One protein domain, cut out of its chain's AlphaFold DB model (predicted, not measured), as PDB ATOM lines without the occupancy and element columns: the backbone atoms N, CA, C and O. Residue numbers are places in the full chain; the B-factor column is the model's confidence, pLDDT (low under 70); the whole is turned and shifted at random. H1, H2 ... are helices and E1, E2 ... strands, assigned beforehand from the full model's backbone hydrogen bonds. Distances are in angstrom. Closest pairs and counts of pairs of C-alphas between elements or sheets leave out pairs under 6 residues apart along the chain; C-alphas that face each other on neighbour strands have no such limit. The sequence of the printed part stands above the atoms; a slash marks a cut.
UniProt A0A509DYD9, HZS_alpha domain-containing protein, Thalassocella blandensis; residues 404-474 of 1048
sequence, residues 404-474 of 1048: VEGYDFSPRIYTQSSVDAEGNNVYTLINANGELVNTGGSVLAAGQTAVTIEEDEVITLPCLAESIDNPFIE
ATOM      1  N   VAL A 404     146.767 152.609 135.916       89.38
ATOM      2  CA  VAL A 404     146.230 151.964 134.712       89.38
ATOM      3  C   VAL A 404     145.172 150.948 135.124       89.38
ATOM      4  O   VAL A 404     145.166 150.487 136.273       89.38
ATOM      5  N   GLU A 405     144.283 150.580 134.214       90.31
ATOM      6  CA  GLU A 405     143.286 149.548 134.493       90.31
ATOM      7  C   GLU A 405     143.874 148.120 134.571       90.31
ATOM      8  O   GLU A 405     144.977 147.820 134.093       90.31
ATOM      9  N   GLY A 406     143.117 147.194 135.163       91.81
ATOM     10  CA  GLY A 406     143.445 145.775 135.205       91.81
ATOM     11  C   GLY A 406     142.452 144.910 135.973       91.81
ATOM     12  O   GLY A 406     141.332 145.312 136.258       91.81
ATOM     13  N   TYR A 407     142.876 143.685 136.294       92.94
ATOM     14  CA  TYR A 407     142.027 142.637 136.887       92.94
ATOM     15  C   TYR A 407     142.667 141.919 138.089       92.94
ATOM     16  O   TYR A 407     141.992 141.562 139.053       92.94
ATOM     17  N   ASP A 408     143.985 141.706 138.067       89.62
ATOM     18  CA  ASP A 408     144.736 141.129 139.190       89.62
ATOM     19  C   ASP A 408     146.094 141.837 139.313       89.62
ATOM     20  O   ASP A 408     146.692 142.273 138.327       89.62
ATOM     21  N   PHE A 409     146.575 141.965 140.546       86.69
ATOM     22  CA  PHE A 409     147.880 142.519 140.894       86.69
ATOM     23  C   PHE A 409     148.976 141.433 140.933       86.69
ATOM     24  O   PHE A 409     150.164 141.740 140.822       86.69
ATOM     25  N   SER A 410     148.621 140.154 141.130       85.75
ATOM     26  CA  SER A 410     149.576 139.053 141.327       85.75
ATOM     27  C   SER A 410     149.023 137.679 140.875       85.75
ATOM     28  O   SER A 410     148.690 136.843 141.728       85.75
ATOM     29  N   PRO A 411     149.078 137.342 139.570       86.69
ATOM     30  CA  PRO A 411     149.850 138.008 138.514       86.69
ATOM     31  C   PRO A 411     149.250 139.347 138.083       86.69
ATOM     32  O   PRO A 411     148.041 139.512 138.137       86.69
ATOM     33  N   ARG A 412     150.089 140.271 137.596       88.44
ATOM     34  CA  ARG A 412     149.588 141.469 136.915       88.44
ATOM     35  C   ARG A 412     148.852 141.078 135.637       88.44
ATOM     36  O   ARG A 412     149.433 140.419 134.772       88.44
ATOM     37  N   ILE A 413     147.594 141.488 135.553       92.06
ATOM     38  CA  ILE A 413     146.725 141.364 134.384       92.06
ATOM     39  C   ILE A 413     146.097 142.738 134.175       92.06
ATOM     40  O   ILE A 413     145.462 143.249 135.097       92.06
ATOM     41  N   TYR A 414     146.286 143.305 132.988       92.88
ATOM     42  CA  TYR A 414     145.709 144.587 132.586       92.88
ATOM     43  C   TYR A 414     144.445 144.344 131.746       92.88
ATOM     44  O   TYR A 414     144.233 143.228 131.253       92.88
ATOM     45  N   THR A 415     143.615 145.368 131.585       91.31
ATOM     46  CA  THR A 415     142.460 145.361 130.680       91.31
ATOM     47  C   THR A 415     142.754 146.148 129.409       91.31
ATOM     48  O   THR A 415     143.641 147.000 129.373       91.31
ATOM     49  N   GLN A 416     142.006 145.803 128.364       89.62
ATOM     50  CA  GLN A 416     141.815 146.594 127.158       89.62
ATOM     51  C   GLN A 416     140.310 146.640 126.877       89.62
ATOM     52  O   GLN A 416     139.703 145.567 126.726       89.62
ATOM     53  N   SER A 417     139.703 147.823 126.824       84.88
ATOM     54  CA  SER A 417     138.279 147.985 126.531       84.88
ATOM     55  C   SER A 417     137.978 147.844 125.034       84.88
ATOM     56  O   SER A 417     138.853 147.812 124.163       84.88
ATOM     57  N   SER A 418     136.696 147.661 124.730       81.69
ATOM     58  CA  SER A 418     136.154 147.629 123.373       81.69
ATOM     59  C   SER A 418     134.637 147.761 123.435       81.69
ATOM     60  O   SER A 418     134.023 147.198 124.336       81.69
ATOM     61  N   VAL A 419     134.022 148.458 122.480       78.00
ATOM     62  CA  VAL A 419     132.554 148.555 122.404       78.00
ATOM     63  C   VAL A 419     131.990 147.333 121.669       78.00
ATOM     64  O   VAL A 419     132.519 146.929 120.625       78.00
ATOM     65  N   ASP A 420     130.935 146.720 122.208       77.25
ATOM     66  CA  ASP A 420     130.245 145.589 121.575       77.25
ATOM     67  C   ASP A 420     129.271 146.014 120.449       77.25
ATOM     68  O   ASP A 420     129.240 147.163 120.009       77.25
ATOM     69  N   ALA A 421     128.492 145.068 119.909       73.62
ATOM     70  CA  ALA A 421     127.539 145.350 118.827       73.62
ATOM     71  C   ALA A 421     126.210 145.960 119.323       73.62
ATOM     72  O   ALA A 421     125.316 146.234 118.517       73.62
ATOM     73  N   GLU A 422     126.083 146.143 120.634       73.19
ATOM     74  CA  GLU A 422     124.919 146.639 121.351       73.19
ATOM     75  C   GLU A 422     125.194 147.998 122.042       73.19
ATOM     76  O   GLU A 422     124.240 148.623 122.504       73.19
ATOM     77  N   GLY A 423     126.447 148.476 122.044       66.75
ATOM     78  CA  GLY A 423     126.884 149.781 122.560       66.75
ATOM     79  C   GLY A 423     127.574 149.747 123.930       66.75
ATOM     80  O   GLY A 423     127.844 150.803 124.485       66.75
ATOM     81  N   ASN A 424     127.853 148.568 124.493       74.00
ATOM     82  CA  ASN A 424     128.400 148.431 125.850       74.00
ATOM     83  C   ASN A 424     129.931 148.302 125.840       74.00
ATOM     84  O   ASN A 424     130.491 147.646 124.957       74.00
ATOM     85  N   ASN A 425     130.596 148.833 126.871       76.69
ATOM     86  CA  ASN A 425     132.022 148.603 127.115       76.69
ATOM     87  C   ASN A 425     132.279 147.153 127.556       76.69
ATOM     88  O   ASN A 425     131.643 146.636 128.474       76.69
ATOM     89  N   VAL A 426     133.238 146.495 126.904       83.44
ATOM     90  CA  VAL A 426     133.641 145.108 127.160       83.44
ATOM     91  C   VAL A 426     135.158 145.028 127.316       83.44
ATOM     92  O   VAL A 426     135.915 145.175 126.353       83.44
ATOM     93  N   TYR A 427     135.593 144.737 128.539       89.88
ATOM     94  CA  TYR A 427     136.996 144.720 128.946       89.88
ATOM     95  C   TYR A 427     137.618 143.340 128.714       89.88
ATOM     96  O   TYR A 427     137.110 142.325 129.191       89.88
ATOM     97  N   THR A 428     138.735 143.278 127.988       92.88
ATOM     98  CA  THR A 428     139.464 142.039 127.676       92.88
ATOM     99  C   THR A 428     140.784 141.935 128.433       92.88
ATOM    100  O   THR A 428     141.502 142.915 128.596       92.88
ATOM    101  N   LEU A 429     141.124 140.731 128.907       94.06
ATOM    102  CA  LEU A 429     142.320 140.520 129.733       94.06
ATOM    103  C   LEU A 429     143.603 140.377 128.900       94.06
ATOM    104  O   LEU A 429     143.729 139.439 128.104       94.06
ATOM    105  N   ILE A 430     144.599 141.223 129.172       92.12
ATOM    106  CA  ILE A 430     145.920 141.239 128.518       92.12
ATOM    107  C   ILE A 430     147.090 141.219 129.523       92.12
ATOM    108  O   ILE A 430     146.936 141.448 130.725       92.12
ATOM    109  N   ASN A 431     148.295 140.917 129.030       90.50
ATOM    110  CA  ASN A 431     149.552 141.110 129.761       90.50
ATOM    111  C   ASN A 431     150.261 142.423 129.363       90.50
ATOM    112  O   ASN A 431     149.832 143.121 128.450       90.50
ATOM    113  N   ALA A 432     151.404 142.711 129.996       87.19
ATOM    114  CA  ALA A 432     152.240 143.887 129.719       87.19
ATOM    115  C   ALA A 432     152.711 144.044 128.252       87.19
ATOM    116  O   ALA A 432     153.167 145.116 127.877       87.19
ATOM    117  N   ASN A 433     152.604 143.005 127.411       87.19
ATOM    118  CA  ASN A 433     152.944 143.053 125.983       87.19
ATOM    119  C   ASN A 433     151.714 143.278 125.073       87.19
ATOM    120  O   ASN A 433     151.857 143.211 123.851       87.19
ATOM    121  N   GLY A 434     150.503 143.431 125.630       87.69
ATOM    122  CA  GLY A 434     149.247 143.395 124.867       87.69
ATOM    123  C   GLY A 434     148.835 141.990 124.390       87.69
ATOM    124  O   GLY A 434     147.999 141.852 123.500       87.69
ATOM    125  N   GLU A 435     149.419 140.913 124.933       90.69
ATOM    126  CA  GLU A 435     148.996 139.547 124.598       90.69
ATOM    127  C   GLU A 435     147.792 139.135 125.457       90.69
ATOM    128  O   GLU A 435     147.882 139.141 126.687       90.69
ATOM    129  N   LEU A 436     146.697 138.699 124.823       92.56
ATOM    130  CA  LEU A 436     145.506 138.185 125.513       92.56
ATOM    131  C   LEU A 436     145.849 137.027 126.469       92.56
ATOM    132  O   LEU A 436     146.483 136.043 126.068       92.56
ATOM    133  N   VAL A 437     145.363 137.100 127.710       93.44
ATOM    134  CA  VAL A 437     145.567 136.094 128.766       93.44
ATOM    135  C   VAL A 437     144.252 135.481 129.258       93.44
ATOM    136  O   VAL A 437     143.152 135.901 128.915       93.44
ATOM    137  N   ASN A 438     144.367 134.437 130.079       92.25
ATOM    138  CA  ASN A 438     143.294 134.018 130.979       92.25
ATOM    139  C   ASN A 438     143.412 134.696 132.358       92.25
ATOM    140  O   ASN A 438     144.450 135.267 132.683       92.25
ATOM    141  N   THR A 439     142.401 134.517 133.215       90.19
ATOM    142  CA  THR A 439     142.365 134.977 134.625       90.19
ATOM    143  C   THR A 439     143.491 134.436 135.527       90.19
ATOM    144  O   THR A 439     143.537 134.743 136.710       90.19
ATOM    145  N   GLY A 440     144.403 133.609 135.002       89.50
ATOM    146  CA  GLY A 440     145.637 133.172 135.663       89.50
ATOM    147  C   GLY A 440     146.908 133.726 135.009       89.50
ATOM    148  O   GLY A 440     147.964 133.099 135.121       89.50
ATOM    149  N   GLY A 441     146.810 134.829 134.256       88.44
ATOM    150  CA  GLY A 441     147.932 135.539 133.629       88.44
ATOM    151  C   GLY A 441     148.670 134.748 132.544       88.44
ATOM    152  O   GLY A 441     149.802 135.074 132.196       88.44
ATOM    153  N   SER A 442     148.078 133.665 132.029       92.44
ATOM    154  CA  SER A 442     148.708 132.820 131.008       92.44
ATOM    155  C   SER A 442     148.184 133.162 129.616       92.44
ATOM    156  O   SER A 442     146.978 133.075 129.384       92.44
ATOM    157  N   VAL A 443     149.099 133.492 128.697       93.25
ATOM    158  CA  VAL A 443     148.798 133.864 127.301       93.25
ATOM    159  C   VAL A 443     147.974 132.783 126.595       93.25
ATOM    160  O   VAL A 443     148.276 131.586 126.681       93.25
ATOM    161  N   LEU A 444     146.925 133.211 125.896       92.06
ATOM    162  CA  LEU A 444     146.006 132.346 125.162       92.06
ATOM    163  C   LEU A 444     146.642 131.810 123.869       92.06
ATOM    164  O   LEU A 444     147.405 132.491 123.185       92.06
ATOM    165  N   ALA A 445     146.308 130.575 123.488       88.06
ATOM    166  CA  ALA A 445     146.751 130.032 122.208       88.06
ATOM    167  C   ALA A 445     145.955 130.646 121.043       88.06
ATOM    168  O   ALA A 445     144.746 130.854 121.142       88.06
ATOM    169  N   ALA A 446     146.623 130.870 119.906       79.44
ATOM    170  CA  ALA A 446     146.018 131.468 118.716       79.44
ATOM    171  C   ALA A 446     144.711 130.760 118.296       79.44
ATOM    172  O   ALA A 446     144.708 129.561 118.000       79.44
ATOM    173  N   GLY A 447     143.611 131.518 118.251       77.06
ATOM    174  CA  GLY A 447     142.268 131.014 117.943       77.06
ATOM    175  C   GLY A 447     141.437 130.573 119.156       77.06
ATOM    176  O   GLY A 447     140.355 130.019 118.964       77.06
ATOM    177  N   GLN A 448     141.902 130.797 120.388       83.50
ATOM    178  CA  GLN A 448     141.028 130.842 121.564       83.50
ATOM    179  C   GLN A 448     140.301 132.194 121.638       83.50
ATOM    180  O   GLN A 448     140.863 133.216 121.251       83.50
ATOM    181  N   THR A 449     139.068 132.197 122.147       85.06
ATOM    182  CA  THR A 449     138.337 133.424 122.500       85.06
ATOM    183  C   THR A 449     139.068 134.165 123.621       85.06
ATOM    184  O   THR A 449     139.575 133.505 124.531       85.06
ATOM    185  N   ALA A 450     139.084 135.500 123.570       85.94
ATOM    186  CA  ALA A 450     139.502 136.342 124.689       85.94
ATOM    187  C   ALA A 450     138.691 136.022 125.959       85.94
ATOM    188  O   ALA A 450     137.566 135.518 125.877       85.94
ATOM    189  N   VAL A 451     139.261 136.320 127.127       91.12
ATOM    190  CA  VAL A 451     138.475 136.436 128.357       91.12
ATOM    191  C   VAL A 451     138.010 137.878 128.461       91.12
ATOM    192  O   VAL A 451     138.847 138.780 128.475       91.12
ATOM    193  N   THR A 452     136.696 138.058 128.511       89.56
ATOM    194  CA  THR A 452     136.031 139.318 128.842       89.56
ATOM    195  C   THR A 452     135.673 139.332 130.327       89.56
ATOM    196  O   THR A 452     135.403 138.265 130.889       89.56
ATOM    197  N   ILE A 453     135.650 140.516 130.929       88.69
ATOM    198  CA  ILE A 453     135.119 140.777 132.272       88.69
ATOM    199  C   ILE A 453     134.083 141.906 132.203       88.69
ATOM    200  O   ILE A 453     134.050 142.653 131.222       88.69
ATOM    201  N   GLU A 454     133.242 142.005 133.228       84.75
ATOM    202  CA  GLU A 454     132.324 143.135 133.410       84.75
ATOM    203  C   GLU A 454     133.071 144.323 134.059       84.75
ATOM    204  O   GLU A 454     134.120 144.143 134.681       84.75
ATOM    205  N   GLU A 455     132.523 145.534 133.951       82.75
ATOM    206  CA  GLU A 455     133.115 146.772 134.491       82.75
ATOM    207  C   GLU A 455     133.357 146.715 136.017       82.75
ATOM    208  O   GLU A 455     134.383 147.185 136.504       82.75
ATOM    209  N   ASP A 456     132.481 146.050 136.787       84.81
ATOM    210  CA  ASP A 456     132.637 145.900 138.246       84.81
ATOM    211  C   ASP A 456     133.705 144.869 138.673       84.81
ATOM    212  O   ASP A 456     133.996 144.732 139.865       84.81
ATOM    213  N   GLU A 457     134.329 144.173 137.714       88.69
ATOM    214  CA  GLU A 457     135.536 143.362 137.919       88.69
ATOM    215  C   GLU A 457     136.845 144.124 137.603       88.69
ATOM    216  O   GLU A 457     137.926 143.585 137.865       88.69
ATOM    217  N   VAL A 458     136.781 145.352 137.067       88.69
ATOM    218  CA  VAL A 458     137.964 146.184 136.782       88.69
ATOM    219  C   VAL A 458     138.545 146.752 138.084       88.69
ATOM    220  O   VAL A 458     137.835 147.197 138.988       88.69
ATOM    221  N   ILE A 459     139.873 146.739 138.200       90.06
ATOM    222  CA  ILE A 459     140.628 147.320 139.315       90.06
ATOM    223  C   ILE A 459     141.726 148.245 138.800       90.06
ATOM    224  O   ILE A 459     142.270 148.052 137.719       90.06
ATOM    225  N   THR A 460     142.128 149.212 139.620       89.69
ATOM    226  CA  THR A 460     143.219 150.126 139.266       89.69
ATOM    227  C   THR A 460     144.560 149.624 139.798       89.69
ATOM    228  O   THR A 460     144.719 149.280 140.973       89.69
ATOM    229  N   LEU A 461     145.540 149.534 138.902       90.06
ATOM    230  CA  LEU A 461     146.893 149.065 139.170       90.06
ATOM    231  C   LEU A 461     147.869 150.248 139.074       90.06
ATOM    232  O   LEU A 461     147.810 151.000 138.105       90.06
ATOM    233  N   PRO A 462     148.830 150.400 140.005       89.06
ATOM    234  CA  PRO A 462     149.909 151.371 139.839       89.06
ATOM    235  C   PRO A 462     150.687 151.117 138.547       89.06
ATOM    236  O   PRO A 462     150.946 149.957 138.210       89.06
ATOM    237  N   CYS A 463     151.117 152.166 137.858       87.25
ATOM    238  CA  CYS A 463     151.948 152.026 136.666       87.25
ATOM    239  C   CYS A 463     153.260 151.276 136.927       87.25
ATOM    240  O   CYS A 463     153.766 151.192 138.050       87.25
ATOM    241  N   LEU A 464     153.832 150.763 135.844       85.12
ATOM    242  CA  LEU A 464     155.237 150.387 135.730       85.12
ATOM    243  C   LEU A 464     155.746 150.901 134.377       85.12
ATOM    244  O   LEU A 464     154.953 151.090 133.456       85.12
ATOM    245  N   ALA A 465     157.061 151.014 134.196       80.50
ATOM    246  CA  ALA A 465     157.650 151.334 132.888       80.50
ATOM    247  C   ALA A 465     157.238 150.371 131.741       80.50
ATOM    248  O   ALA A 465     157.414 150.695 130.576       80.50
ATOM    249  N   GLU A 466     156.692 149.185 132.048       78.25
ATOM    250  CA  GLU A 466     156.125 148.247 131.059       78.25
ATOM    251  C   GLU A 466     154.650 148.509 130.688       78.25
ATOM    252  O   GLU A 466     154.176 147.930 129.716       78.25
ATOM    253  N   SER A 467     153.921 149.341 131.446       79.56
ATOM    254  CA  SER A 467     152.530 149.715 131.138       79.56
ATOM    255  C   SER A 467     152.423 151.074 130.445       79.56
ATOM    256  O   SER A 467     151.595 151.221 129.560       79.56
ATOM    257  N   ILE A 468     153.280 152.034 130.812       78.12
ATOM    258  CA  ILE A 468     153.244 153.423 130.312       78.12
ATOM    259  C   ILE A 468     153.520 153.499 128.798       78.12
ATOM    260  O   ILE A 468     152.845 154.220 128.073       78.12
ATOM    261  N   ASP A 469     154.475 152.707 128.300       75.00
ATOM    262  CA  ASP A 469     154.854 152.670 126.876       75.00
ATOM    263  C   ASP A 469     153.882 151.838 125.993       75.00
ATOM    264  O   ASP A 469     154.169 151.603 124.813       75.00
ATOM    265  N   ASN A 470     152.768 151.317 126.535       80.50
ATOM    266  CA  ASN A 470     151.922 150.328 125.857       80.50
ATOM    267  C   ASN A 470     150.511 150.865 125.510       80.50
ATOM    268  O   ASN A 470     149.646 150.890 126.383       80.50
ATOM    269  N   PRO A 471     150.209 151.167 124.228       81.38
ATOM    270  CA  PRO A 471     148.921 151.724 123.795       81.38
ATOM    271  C   PRO A 471     147.752 150.716 123.789       81.38
ATOM    272  O   PRO A 471     146.703 151.000 123.218       81.38
ATOM    273  N   PHE A 472     147.934 149.518 124.355       83.25
ATOM    274  CA  PHE A 472     146.856 148.553 124.605       83.25
ATOM    275  C   PHE A 472     146.426 148.500 126.077       83.25
ATOM    276  O   PHE A 472     145.528 147.731 126.392       83.25
ATOM    277  N   ILE A 473     147.093 149.241 126.969       85.31
ATOM    278  CA  ILE A 473     146.756 149.327 128.394       85.31
ATOM    279  C   ILE A 473     146.172 150.712 128.646       85.31
ATOM    280  O   ILE A 473     146.829 151.720 128.390       85.31
ATOM    281  N   GLU A 474     144.945 150.757 129.146       82.81
ATOM    282  CA  GLU A 474     144.220 152.012 129.332       82.81
ATOM    283  C   GLU A 474     144.541 152.696 130.666       82.81
ATOM    284  O   GLU A 474     144.880 152.066 131.678       82.81
TER     285      GLU A 474
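Overview. This is residues 404 to 474 of the 1048 residues of the protein "HZS_alpha domain-containing protein" of Thalassocella blandensis (UniProt A0A509DYD9). This is a domain of little regular structure: the hairpin of E2 and E3 lies in the middle, with the small strand pair E1 and E4 beside it. A long loop, residues 431 to 458, swings out from E3 and returns past it to E4, and the short helix H1 lies at one end. The 71 printed residues run E1, E2, E3, E4, H1, mostly strand, with 20 residues in named elements; both sheets are antiparallel. The whole is compact, radius of gyration of the C-alphas 11.5 A, spanning 35 by 24 by 20 A.

Along the chain. E1, residues 404 to 406, begins at C-alpha (146.230, 151.964, 134.712). E2 is 412 to 416, 13.5 A long; E3, 427 to 430; E4, 459 to 462, 10.1 A; H1, 465 to 468, ends at C-alpha (153.244, 153.423, 130.312).

Arrangement. E1 and E4 are antiparallel, N 406 to O 459 2.8 A. In the hairpin, N 416 to O 428 is 2.9 A. The closest C-alphas of E1 and E2, Gly 406 and Tyr 414, are 3.7 A apart. H1 is too short for any O i to N i+4 pair.

Size, cuts and confidence. The printed part has no cut. The link E3 to E4 is long. Residue 423 is under pLDDT 70.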